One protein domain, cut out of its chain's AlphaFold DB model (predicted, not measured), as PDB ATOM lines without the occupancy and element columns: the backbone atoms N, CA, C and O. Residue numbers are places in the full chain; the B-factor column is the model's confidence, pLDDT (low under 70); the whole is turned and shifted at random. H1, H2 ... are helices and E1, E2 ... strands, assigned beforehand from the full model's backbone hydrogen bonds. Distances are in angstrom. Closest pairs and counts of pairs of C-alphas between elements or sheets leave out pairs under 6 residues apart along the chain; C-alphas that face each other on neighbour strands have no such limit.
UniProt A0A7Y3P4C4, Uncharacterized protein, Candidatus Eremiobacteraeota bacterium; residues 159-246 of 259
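AT A GLANCE: This is residues 159 to 246 of the 259 residues of an uncharacterized protein of Candidatus Eremiobacteraeota bacterium (UniProt A0A7Y3P4C4). A long, twisted hairpin of two strands, E1 and E2, makes a wall, with two short strands, E3 and E4, beside E2 and one helix, H1, across one face. Residues 203 to 236, with no named element, loop along the same side of the sheet as H1 on their way to it. The printed part has 88 residues, with four named strands followed along the chain by one named helix, H1; the sheet is branched, E2 having E1, E3 and E4 each as an antiparallel neighbour, and the class is mixed, helices and strands, with 43 residues, under half, in named elements. It is compact, with a radius of gyration of the C-alphas of 13.5 A and spans of 39 by 32 by 19 A.

IN THESE COORDINATES: Find C-alpha 159 at (259.215, 296.570, 271.862); from there E1, residues 159 to 172, runs 34.7 A and bends by 57 degrees at residue 168. E2, residues 175 to 186, returns over 33.9 A. Next come E3, residues 191 to 195, 13.4 A, and E4, residues 200 to 202, 6.8 A. H1, residues 237 to 245, spans 12.6 A and ends at C-alpha 245, (260.883, 307.016, 269.440).

HOW THE PARTS SIT: Look at E2, with E1 on one side and E3 and E4 on the other. In the hairpin E1 and E2, N 163 and O 183 are 2.8 A apart; in the hairpin E2 and E3, N 182 and O 194 are 2.8 A apart. E4 is antiparallel to E2, with N 178 and O 200 at 2.8 A. E3 and E4 are apart. H1 is on the sheet at a height of 9.6 A, across the strands, at 81 degrees to E1 on the local plane; the closest C-alphas of H1 and E3 are those of Leu 238 and Ala 194, 6.8 A. In H1 every O i to N i+4 pair is within hydrogen-bond range.

THE WHOLE: The C-alphas farthest apart, of Gly 173 and Asp 188, are 43.5 A apart. The printed part has no cut, the link from E4 to H1 is long, and no printed residue is under 70 in pLDDT.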
ATOM      1  N   CYS A 159     260.500 296.426 271.195       94.31
ATOM      2  CA  CYS A 159     259.215 296.570 271.862       94.31
ATOM      3  C   CYS A 159     259.376 296.765 273.377       94.31
ATOM      4  O   CYS A 159     260.426 296.522 273.969       94.31
ATOM      5  N   GLY A 160     258.290 297.170 274.031       93.69
ATOM      6  CA  GLY A 160     258.221 297.334 275.474       93.69
ATOM      7  C   GLY A 160     258.854 298.643 275.920       93.69
ATOM      8  O   GLY A 160     258.319 299.711 275.642       93.69
ATOM      9  N   TYR A 161     259.953 298.548 276.656       91.44
ATOM     10  CA  TYR A 161     260.642 299.693 277.233       91.44
ATOM     11  C   TYR A 161     262.140 299.606 276.967       91.44
ATOM     12  O   TYR A 161     262.703 298.529 276.755       91.44
ATOM     13  N   VAL A 162     262.765 300.775 276.989       95.12
ATOM     14  CA  VAL A 162     264.211 300.927 276.918       95.12
ATOM     15  C   VAL A 162     264.752 300.879 278.338       95.12
ATOM     16  O   VAL A 162     264.301 301.632 279.196       95.12
ATOM     17  N   ASN A 163     265.690 299.976 278.597       94.81
ATOM     18  CA  ASN A 163     266.393 299.910 279.868       94.81
ATOM     19  C   ASN A 163     267.729 300.643 279.731       94.81
ATOM     20  O   ASN A 163     268.504 300.329 278.827       94.81
ATOM     21  N   ILE A 164     267.977 301.621 280.598       96.31
ATOM     22  CA  ILE A 164     269.198 302.429 280.600       96.31
ATOM     23  C   ILE A 164     269.992 302.044 281.842       96.31
ATOM     24  O   ILE A 164     269.536 302.222 282.970       96.31
ATOM     25  N   ILE A 165     271.178 301.494 281.622       94.88
ATOM     26  CA  ILE A 165     272.026 300.920 282.660       94.88
ATOM     27  C   ILE A 165     273.258 301.809 282.798       94.88
ATOM     28  O   ILE A 165     274.012 301.976 281.841       94.88
ATOM     29  N   ALA A 166     273.492 302.364 283.987       96.31
ATOM     30  CA  ALA A 166     274.735 303.074 284.269       96.31
ATOM     31  C   ALA A 166     275.912 302.091 284.327       96.31
ATOM     32  O   ALA A 166     275.923 301.154 285.126       96.31
ATOM     33  N   LEU A 167     276.915 302.318 283.479       95.88
ATOM     34  CA  LEU A 167     278.168 301.566 283.458       95.88
ATOM     35  C   LEU A 167     279.220 302.206 284.363       95.88
ATOM     36  O   LEU A 167     279.916 301.514 285.104       95.88
ATOM     37  N   GLN A 168     279.348 303.528 284.272       96.88
ATOM     38  CA  GLN A 168     280.325 304.303 285.024       96.88
ATOM     39  C   GLN A 168     279.740 305.667 285.352       96.88
ATOM     40  O   GLN A 168     279.141 306.312 284.497       96.88
ATOM     41  N   ARG A 169     279.950 306.104 286.590       96.38
ATOM     42  CA  ARG A 169     279.487 307.381 287.122       96.38
ATOM     43  C   ARG A 169     280.677 308.132 287.697       96.38
ATOM     44  O   ARG A 169     281.418 307.576 288.505       96.38
ATOM     45  N   GLU A 170     280.848 309.380 287.295       96.75
ATOM     46  CA  GLU A 170     281.962 310.228 287.708       96.75
ATOM     47  C   GLU A 170     281.468 311.649 287.976       96.75
ATOM     48  O   GLU A 170     280.643 312.180 287.235       96.75
ATOM     49  N   ARG A 171     281.982 312.287 289.029       95.75
ATOM     50  CA  ARG A 171     281.736 313.707 289.285       95.75
ATOM     51  C   ARG A 171     282.848 314.534 288.649       95.75
ATOM     52  O   ARG A 171     284.013 314.358 288.994       95.75
ATOM     53  N   VAL A 172     282.481 315.444 287.751       95.12
ATOM     54  CA  VAL A 172     283.409 316.302 287.007       95.12
ATOM     55  C   VAL A 172     283.039 317.760 287.275       95.12
ATOM     56  O   VAL A 172     282.176 318.338 286.614       95.12
ATOM     57  N   GLY A 173     283.686 318.348 288.282       93.69
ATOM     58  CA  GLY A 173     283.348 319.684 288.773       93.69
ATOM     59  C   GLY A 173     281.943 319.712 289.376       93.69
ATOM     60  O   GLY A 173     281.647 318.974 290.319       93.69
ATOM     61  N   GLU A 174     281.082 320.563 288.823       93.75
ATOM     62  CA  GLU A 174     279.685 320.681 289.257       93.75
ATOM     63  C   GLU A 174     278.785 319.595 288.658       93.75
ATOM     64  O   GLU A 174     277.759 319.275 289.244       93.75
ATOM     65  N   TYR A 175     279.196 318.955 287.561       96.25
ATOM     66  CA  TYR A 175     278.372 317.986 286.842       96.25
ATOM     67  C   TYR A 175     278.642 316.542 287.272       96.25
ATOM     68  O   TYR A 175     279.742 316.179 287.698       96.25
ATOM     69  N   VAL A 176     277.644 315.685 287.068       97.31
ATOM     70  CA  VAL A 176     277.781 314.229 287.116       97.31
ATOM     71  C   VAL A 176     277.743 313.692 285.692       97.31
ATOM     72  O   VAL A 176     276.799 313.932 284.941       97.31
ATOM     73  N   ARG A 177     278.792 312.964 285.319       97.75
ATOM     74  CA  ARG A 177     278.937 312.276 284.042       97.75
ATOM     75  C   ARG A 177     278.613 310.800 284.230       97.75
ATOM     76  O   ARG A 177     279.214 310.143 285.081       97.75
ATOM     77  N   VAL A 178     277.707 310.269 283.414       97.81
ATOM     78  CA  VAL A 178     277.305 308.860 283.469       97.81
ATOM     79  C   VAL A 178     277.448 308.217 282.097       97.81
ATOM     80  O   VAL A 178     276.746 308.570 281.156       97.81
ATOM     81  N   HIS A 179     278.347 307.248 281.970       97.44
ATOM     82  CA  HIS A 179     278.396 306.379 280.799       97.44
ATOM     83  C   HIS A 179     277.316 305.315 280.929       97.44
ATOM     84  O   HIS A 179     277.242 304.637 281.958       97.44
ATOM     85  N   VAL A 180     276.492 305.161 279.895       97.19
ATOM     86  CA  VAL A 180     275.328 304.276 279.930       97.19
ATOM     87  C   VAL A 180     275.347 303.246 278.807       97.19
ATOM     88  O   VAL A 180     275.898 303.454 277.725       97.19
ATOM     89  N   GLU A 181     274.710 302.120 279.086       96.88
ATOM     90  CA  GLU A 181     274.379 301.075 278.132       96.88
ATOM     91  C   GLU A 181     272.861 300.989 278.011       96.88
ATOM     92  O   GLU A 181     272.136 301.006 279.007       96.88
ATOM     93  N   ILE A 182     272.378 300.907 276.780       96.62
ATOM     94  CA  ILE A 182     270.965 300.765 276.476       96.62
ATOM     95  C   ILE A 182     270.681 299.311 276.143       96.62
ATOM     96  O   ILE A 182     271.327 298.731 275.276       96.62
ATOM     97  N   SER A 183     269.661 298.747 276.779       96.31
ATOM     98  CA  SER A 183     269.118 297.431 276.462       96.31
ATOM     99  C   SER A 183     267.648 297.564 276.082       96.31
ATOM    100  O   SER A 183     266.834 298.037 276.877       96.31
ATOM    101  N   VAL A 184     267.277 297.092 274.896       96.06
ATOM    102  CA  VAL A 184     265.887 297.085 274.422       96.06
ATOM    103  C   VAL A 184     265.439 295.658 274.178       96.06
ATOM    104  O   VAL A 184     266.166 294.853 273.597       96.06
ATOM    105  N   ARG A 185     264.225 295.337 274.622       95.19
ATOM    106  CA  ARG A 185     263.628 294.025 274.383       95.19
ATOM    107  C   ARG A 185     263.091 293.932 272.957       95.19
ATOM    108  O   ARG A 185     262.546 294.893 272.422       95.19
ATOM    109  N   LEU A 186     263.231 292.765 272.355       95.12
ATOM    110  CA  LEU A 186     262.751 292.449 271.021       95.12
ATOM    111  C   LEU A 186     261.482 291.583 271.097       95.12
ATOM    112  O   LEU A 186     261.191 290.958 272.121       95.12
ATOM    113  N   SER A 187     260.696 291.564 270.018       93.94
ATOM    114  CA  SER A 187     259.414 290.845 269.948       93.94
ATOM    115  C   SER A 187     259.526 289.327 270.113       93.94
ATOM    116  O   SER A 187     258.554 288.695 270.513       93.94
ATOM    117  N   ASP A 188     260.693 288.745 269.850       93.31
ATOM    118  CA  ASP A 188     261.000 287.326 270.075       93.31
ATOM    119  C   ASP A 188     261.401 287.014 271.531       93.31
ATOM    120  O   ASP A 188     261.703 285.874 271.878       93.31
ATOM    121  N   GLY A 189     261.403 288.028 272.400       92.31
ATOM    122  CA  GLY A 189     261.781 287.921 273.802       92.31
ATOM    123  C   GLY A 189     263.270 288.125 274.072       92.31
ATOM    124  O   GLY A 189     263.624 288.267 275.246       92.31
ATOM    125  N   SER A 190     264.115 288.192 273.038       94.25
ATOM    126  CA  SER A 190     265.534 288.524 273.179       94.25
ATOM    127  C   SER A 190     265.730 290.007 273.529       94.25
ATOM    128  O   SER A 190     264.776 290.788 273.597       94.25
ATOM    129  N   ALA A 191     266.969 290.403 273.812       94.44
ATOM    130  CA  ALA A 191     267.323 291.792 274.068       94.44
ATOM    131  C   ALA A 191     268.518 292.193 273.207       94.44
ATOM    132  O   ALA A 191     269.481 291.435 273.074       94.44
ATOM    133  N   GLN A 192     268.453 293.394 272.646       95.88
ATOM    134  CA  GLN A 192     269.569 294.016 271.956       95.88
ATOM    135  C   GLN A 192     270.170 295.088 272.854       95.88
ATOM    136  O   GLN A 192     269.446 295.854 273.489       95.88
ATOM    137  N   VAL A 193     271.497 295.130 272.891       96.25
ATOM    138  CA  VAL A 193     272.257 296.016 273.762       96.25
ATOM    139  C   VAL A 193     273.160 296.904 272.914       96.25
ATOM    140  O   VAL A 193     273.771 296.427 271.955       96.25
ATOM    141  N   ALA A 194     273.244 298.184 273.257       96.81
ATOM    142  CA  ALA A 194     274.159 299.138 272.646       96.81
ATOM    143  C   ALA A 194     274.755 300.050 273.718       96.81
ATOM    144  O   ALA A 194     274.043 300.573 274.573       96.81
ATOM    145  N   ARG A 195     276.070 300.252 273.659       95.94
ATOM    146  CA  ARG A 195     276.754 301.255 274.478       95.94
ATOM    147  C   ARG A 195     276.724 302.584 273.753       95.94
ATOM    148  O   ARG A 195     276.867 302.600 272.535       95.94
ATOM    149  N   LEU A 196     276.526 303.659 274.506       94.81
ATOM    150  CA  LEU A 196     276.591 305.002 273.951       94.81
ATOM    151  C   LEU A 196     278.038 305.486 273.939       94.81
ATOM    152  O   LEU A 196     278.757 305.338 274.932       94.81
ATOM    153  N   ASP A 197     278.433 306.113 272.836       92.69
ATOM    154  CA  ASP A 197     279.759 306.723 272.682       92.69
ATOM    155  C   ASP A 197     279.845 308.116 273.333       92.69
ATOM    156  O   ASP A 197     280.894 308.762 273.334       92.69
ATOM    157  N   TYR A 198     278.749 308.572 273.945       95.69
ATOM    158  CA  TYR A 198     278.665 309.805 274.715       95.69
ATOM    159  C   TYR A 198     278.081 309.535 276.110       95.69
ATOM    160  O   TYR A 198     277.255 308.634 276.287       95.69
ATOM    161  N   PRO A 199     278.502 310.296 277.131       96.88
ATOM    162  CA  PRO A 199     277.928 310.180 278.459       96.88
ATOM    163  C   PRO A 199     276.646 311.008 278.594       96.88
ATOM    164  O   PRO A 199     276.471 312.033 277.936       96.88
ATOM    165  N   PHE A 200     275.797 310.615 279.536       97.44
ATOM    166  CA  PHE A 200     274.756 311.478 280.078       97.44
ATOM    167  C   PHE A 200     275.375 312.474 281.056       97.44
ATOM    168  O   PHE A 200     276.314 312.143 281.789       97.44
ATOM    169  N   LEU A 201     274.858 313.697 281.055       97.00
ATOM    170  CA  LEU A 201     275.332 314.780 281.906       97.00
ATOM    171  C   LEU A 201     274.188 315.275 282.787       97.00
ATOM    172  O   LEU A 201     273.116 315.625 282.292       97.00
ATOM    173  N   TYR A 202     274.433 315.324 284.091       96.50
ATOM    174  CA  TYR A 202     273.494 315.845 285.079       96.50
ATOM    175  C   TYR A 202     274.122 317.029 285.819       96.50
ATOM    176  O   TYR A 202     275.307 316.968 286.148       96.50
ATOM    177  N   PRO A 203     273.371 318.110 286.101       96.38
ATOM    178  CA  PRO A 203     273.915 319.285 286.785       96.38
ATOM    179  C   PRO A 203     274.381 319.043 288.222       96.38
ATOM    180  O   PRO A 203     275.109 319.867 288.751       96.38
ATOM    181  N   ASN A 204     273.893 317.993 288.883       94.88
ATOM    182  CA  ASN A 204     274.235 317.615 290.255       94.88
ATOM    183  C   ASN A 204     273.666 316.215 290.560       94.88
ATOM    184  O   ASN A 204     272.981 315.618 289.730       94.88
ATOM    185  N   ASP A 205     273.920 315.715 291.771       92.44
ATOM    186  CA  ASP A 205     273.432 314.411 292.237       92.44
ATOM    187  C   ASP A 205     271.889 314.339 292.375       92.44
ATOM    188  O   ASP A 205     271.325 313.248 292.309       92.44
ATOM    189  N   ILE A 206     271.197 315.483 292.516       92.06
ATOM    190  CA  ILE A 206     269.728 315.571 292.666       92.06
ATOM    191  C   ILE A 206     269.017 315.335 291.324       92.06
ATOM    192  O   ILE A 206     267.923 314.782 291.279       92.06
ATOM    193  N   GLY A 207     269.620 315.759 290.214       91.12
ATOM    194  CA  GLY A 207     269.093 315.494 288.874       91.12
ATOM    195  C   GLY A 207     269.515 314.141 288.299       91.12
ATOM    196  O   GLY A 207     269.048 313.777 287.223       91.12
ATOM    197  N   ASP A 208     270.424 313.431 288.967       95.06
ATOM    198  CA  ASP A 208     270.983 312.172 288.490       95.06
ATOM    199  C   ASP A 208     270.129 310.975 288.951       95.06
ATOM    200  O   ASP A 208     270.147 310.633 290.138       95.06
ATOM    201  N   PRO A 209     269.423 310.280 288.039       95.50
ATOM    202  CA  PRO A 209     268.618 309.107 288.374       95.50
ATOM    203  C   PRO A 209     269.449 307.919 288.878       95.50
ATOM    204  O   PRO A 209     268.897 306.979 289.446       95.50
ATOM    205  N   PHE A 210     270.765 307.932 288.663       95.38
ATOM    206  CA  PHE A 210     271.678 306.875 289.095       95.38
ATOM    207  C   PHE A 210     272.379 307.202 290.420       95.38
ATOM    208  O   PHE A 210     273.298 306.484 290.827       95.38
ATOM    209  N   SER A 211     271.974 308.277 291.102       94.88
ATOM    210  CA  SER A 211     272.479 308.597 292.432       94.88
ATOM    211  C   SER A 211     271.952 307.597 293.479       94.88
ATOM    212  O   SER A 211     270.867 307.031 293.313       94.88
ATOM    213  N   PRO A 212     272.681 307.360 294.588       92.00
ATOM    214  CA  PRO A 212     272.233 306.449 295.647       92.00
ATOM    215  C   PRO A 212     270.843 306.765 296.218       92.00
ATOM    216  O   PRO A 212     270.160 305.863 296.698       92.00
ATOM    217  N   GLU A 213     270.426 308.031 296.160       91.50
ATOM    218  CA  GLU A 213     269.110 308.483 296.615       91.50
ATOM    219  C   GLU A 213     267.994 307.941 295.712       91.50
ATOM    220  O   GLU A 213     267.005 307.407 296.215       91.50
ATOM    221  N   HIS A 214     268.184 307.981 294.389       92.56
ATOM    222  CA  HIS A 214     267.175 307.559 293.411       92.56
ATOM    223  C   HIS A 214     267.216 306.068 293.078       92.56
ATOM    224  O   HIS A 214     266.190 305.506 292.704       92.56
ATOM    225  N   LEU A 215     268.346 305.382 293.290       89.50
ATOM    226  CA  LEU A 215     268.451 303.933 293.052       89.50
ATOM    227  C   LEU A 215     267.475 303.094 293.900       89.50
ATOM    228  O   LEU A 215     267.180 301.953 293.542       89.50
ATOM    229  N   ASN A 216     266.984 303.642 295.015       88.00
ATOM    230  CA  ASN A 216     265.997 302.984 295.871       88.00
ATOM    231  C   ASN A 216     264.545 303.268 295.458       88.00
ATOM    232  O   ASN A 216     263.646 302.577 295.941       88.00
ATOM    233  N   ASP A 217     264.305 304.251 294.586       88.31
ATOM    234  CA  ASP A 217     262.976 304.558 294.069       88.31
ATOM    235  C   ASP A 217     262.772 303.883 292.701       88.31
ATOM    236  O   ASP A 217     263.267 304.364 291.680       88.31
ATOM    237  N   PRO A 218     262.007 302.777 292.636       82.69
ATOM    238  CA  PRO A 218     261.767 302.071 291.381       82.69
ATOM    239  C   PRO A 218     260.937 302.879 290.373       82.69
ATOM    240  O   PRO A 218     260.819 302.457 289.223       82.69
ATOM    241  N   ASN A 219     260.327 303.992 290.792       87.31
ATOM    242  CA  ASN A 219     259.518 304.848 289.931       87.31
ATOM    243  C   ASN A 219     260.270 306.094 289.457       87.31
ATOM    244  O   ASN A 219     259.694 306.867 288.688       87.31
ATOM    245  N   TYR A 220     261.520 306.300 289.887       88.75
ATOM    246  CA  TYR A 220     262.286 307.455 289.448       88.75
ATOM    247  C   TYR A 220     262.581 307.337 287.944       88.75
ATOM    248  O   TYR A 220     263.222 306.374 287.508       88.75
ATOM    249  N   PRO A 221     262.086 308.267 287.109       88.94
ATOM    250  CA  PRO A 221     262.186 308.123 285.669       88.94
ATOM    251  C   PRO A 221     263.623 308.357 285.202       88.94
ATOM    252  O   PRO A 221     264.222 309.397 285.471       88.94
ATOM    253  N   VAL A 222     264.152 307.414 284.426       93.69
ATOM    254  CA  VAL A 222     265.413 307.598 283.703       93.69
ATOM    255  C   VAL A 222     265.089 308.066 282.293       93.69
ATOM    256  O   VAL A 222     264.564 307.302 281.481       93.69
ATOM    257  N   THR A 223     265.378 309.329 282.000       94.75
ATOM    258  CA  THR A 223     265.167 309.904 280.670       94.75
ATOM    259  C   THR A 223     266.389 309.689 279.783       94.75
ATOM    260  O   THR A 223     267.540 309.780 280.216       94.75
ATOM    261  N   PHE A 224     266.138 309.376 278.516       96.69
ATOM    262  CA  PHE A 224     267.170 309.254 277.500       96.69
ATOM    263  C   PHE A 224     267.661 310.647 277.094       96.69
ATOM    264  O   PHE A 224     266.881 311.474 276.619       96.69
ATOM    265  N   GLN A 225     268.960 310.908 277.250       96.94
ATOM    266  CA  GLN A 225     269.576 312.122 276.722       96.94
ATOM    267  C   GLN A 225     270.004 311.880 275.275       96.94
ATOM    268  O   GLN A 225     270.786 310.975 274.986       96.94
ATOM    269  N   THR A 226     269.477 312.685 274.354       94.88
ATOM    270  CA  THR A 226     269.773 312.565 272.919       94.88
ATOM    271  C   THR A 226     271.241 312.914 272.640       94.88
ATOM    272  O   THR A 226     271.752 313.839 273.276       94.88
ATOM    273  N   PRO A 227     271.922 312.251 271.681       95.06
ATOM    274  CA  PRO A 227     273.317 312.552 271.400       95.06
ATOM    275  C   PRO A 227     273.498 313.998 270.922       95.06
ATOM    276  O   PRO A 227     272.576 314.568 270.301       95.06
ATOM    277  N   PRO A 228     274.705 314.563 271.114       93.88
ATOM    278  CA  PRO A 228     275.141 315.749 270.394       93.88
ATOM    279  C   PRO A 228     274.912 315.586 268.880       93.88
ATOM    280  O   PRO A 228     275.083 314.476 268.361       93.88
ATOM    281  N   PRO A 229     274.493 316.643 268.155       93.38
ATOM    282  CA  PRO A 229     274.154 316.556 266.732       93.38
ATOM    283  C   PRO A 229     275.237 315.908 265.862       93.38
ATOM    284  O   PRO A 229     274.907 315.234 264.887       93.38
ATOM    285  N   GLU A 230     276.503 316.070 266.240       94.19
ATOM    286  CA  GLU A 230     277.675 315.566 265.524       94.19
ATOM    287  C   GLU A 230     277.765 314.033 265.547       94.19
ATOM    288  O   GLU A 230     278.277 313.440 264.600       94.19
ATOM    289  N   LEU A 231     277.249 313.388 266.600       92.75
ATOM    290  CA  LEU A 231     277.329 311.935 266.797       92.75
ATOM    291  C   LEU A 231     276.082 311.190 266.309       92.75
ATOM    292  O   LEU A 231     276.150 310.001 266.007       92.75
ATOM    293  N   ARG A 232     274.940 311.876 266.165       90.81
ATOM    294  CA  ARG A 232     273.641 311.239 265.868       90.81
ATOM    295  C   ARG A 232     273.651 310.337 264.635       90.81
ATOM    296  O   ARG A 232     272.987 309.307 264.635       90.81
ATOM    297  N   ALA A 233     274.368 310.730 263.584       91.00
ATOM    298  CA  ALA A 233     274.412 309.979 262.329       91.00
ATOM    299  C   ALA A 233     275.283 308.712 262.412       91.00
ATOM    300  O   ALA A 233     275.081 307.783 261.632       91.00
ATOM    301  N   THR A 234     276.246 308.676 263.337       93.50
ATOM    302  CA  THR A 234     277.178 307.554 263.522       93.50
ATOM    303  C   THR A 234     276.724 306.568 264.593       93.50
ATOM    304  O   THR A 234     277.334 305.512 264.736       93.50
ATOM    305  N   GLU A 235     275.653 306.886 265.323       93.62
ATOM    306  CA  GLU A 235     275.106 306.016 266.362       93.62
ATOM    307  C   GLU A 235     274.683 304.641 265.812       93.62
ATOM    308  O   GLU A 235     274.198 304.547 264.676       93.62
ATOM    309  N   PRO A 236     274.781 303.563 266.612       93.50
ATOM    310  CA  PRO A 236     274.304 302.244 266.221       93.50
ATOM    311  C   PRO A 236     272.812 302.245 265.839       93.50
ATOM    312  O   PRO A 236     272.027 302.994 266.427       93.50
ATOM    313  N   PRO A 237     272.358 301.336 264.949       93.19
ATOM    314  CA  PRO A 237     270.960 301.285 264.509       93.19
ATOM    315  C   PRO A 237     269.934 301.205 265.650       93.19
ATOM    316  O   PRO A 237     268.863 301.802 265.560       93.19
ATOM    317  N   LEU A 238     270.266 300.508 266.745       93.94
ATOM    318  CA  LEU A 238     269.406 300.443 267.930       93.94
ATOM    319  C   LEU A 238     269.216 301.821 268.577       93.94
ATOM    320  O   LEU A 238     268.100 302.184 268.936       93.94
ATOM    321  N   VAL A 239     270.293 302.592 268.715       95.12
ATOM    322  CA  VAL A 239     270.259 303.925 269.325       95.12
ATOM    323  C   VAL A 239     269.509 304.894 268.416       95.12
ATOM    324  O   VAL A 239     268.657 305.634 268.897       95.12
ATOM    325  N   GLN A 240     269.720 304.824 267.098       95.25
ATOM    326  CA  GLN A 240     268.932 305.596 266.128       95.25
ATOM    327  C   GLN A 240     267.432 305.290 266.234       95.25
ATOM    328  O   GLN A 240     266.605 306.204 266.209       95.25
ATOM    329  N   TYR A 241     267.072 304.014 266.408       94.62
ATOM    330  CA  TYR A 241     265.685 303.612 266.634       94.62
ATOM    331  C   TYR A 241     265.128 304.194 267.938       94.62
ATOM    332  O   TYR A 241     264.004 304.693 267.937       94.62
ATOM    333  N   VAL A 242     265.903 304.171 269.028       95.88
ATOM    334  CA  VAL A 242     265.518 304.791 270.307       95.88
ATOM    335  C   VAL A 242     265.298 306.293 270.132       95.88
ATOM    336  O   VAL A 242     264.209 306.755 270.448       95.88
ATOM    337  N   ILE A 243     266.246 307.019 269.525       95.56
ATOM    338  CA  ILE A 243     266.141 308.464 269.251       95.56
ATOM    339  C   ILE A 243     264.847 308.792 268.494       95.56
ATOM    340  O   ILE A 243     264.139 309.726 268.862       95.56
ATOM    341  N   ALA A 244     264.507 308.013 267.464       95.62
ATOM    342  CA  ALA A 244     263.299 308.230 266.664       95.62
ATOM    343  C   ALA A 244     261.982 308.004 267.437       95.62
ATOM    344  O   ALA A 244     260.928 308.447 266.984       95.62
ATOM    345  N   HIS A 245     262.035 307.318 268.583       96.44
ATOM    346  CA  HIS A 245     260.883 307.016 269.440       96.44
ATOM    347  C   HIS A 245     260.958 307.704 270.814       96.44
ATOM    348  O   HIS A 245     260.106 307.452 271.675       96.44
ATOM    349  N   SER A 246     261.967 308.549 271.040       96.12
ATOM    350  CA  SER A 246     262.091 309.369 272.241       96.12
ATOM    351  C   SER A 246     261.378 310.708 272.057       96.12
ATOM    352  O   SER A 246     261.446 311.329 270.998       96.12
TER     353      SER A 246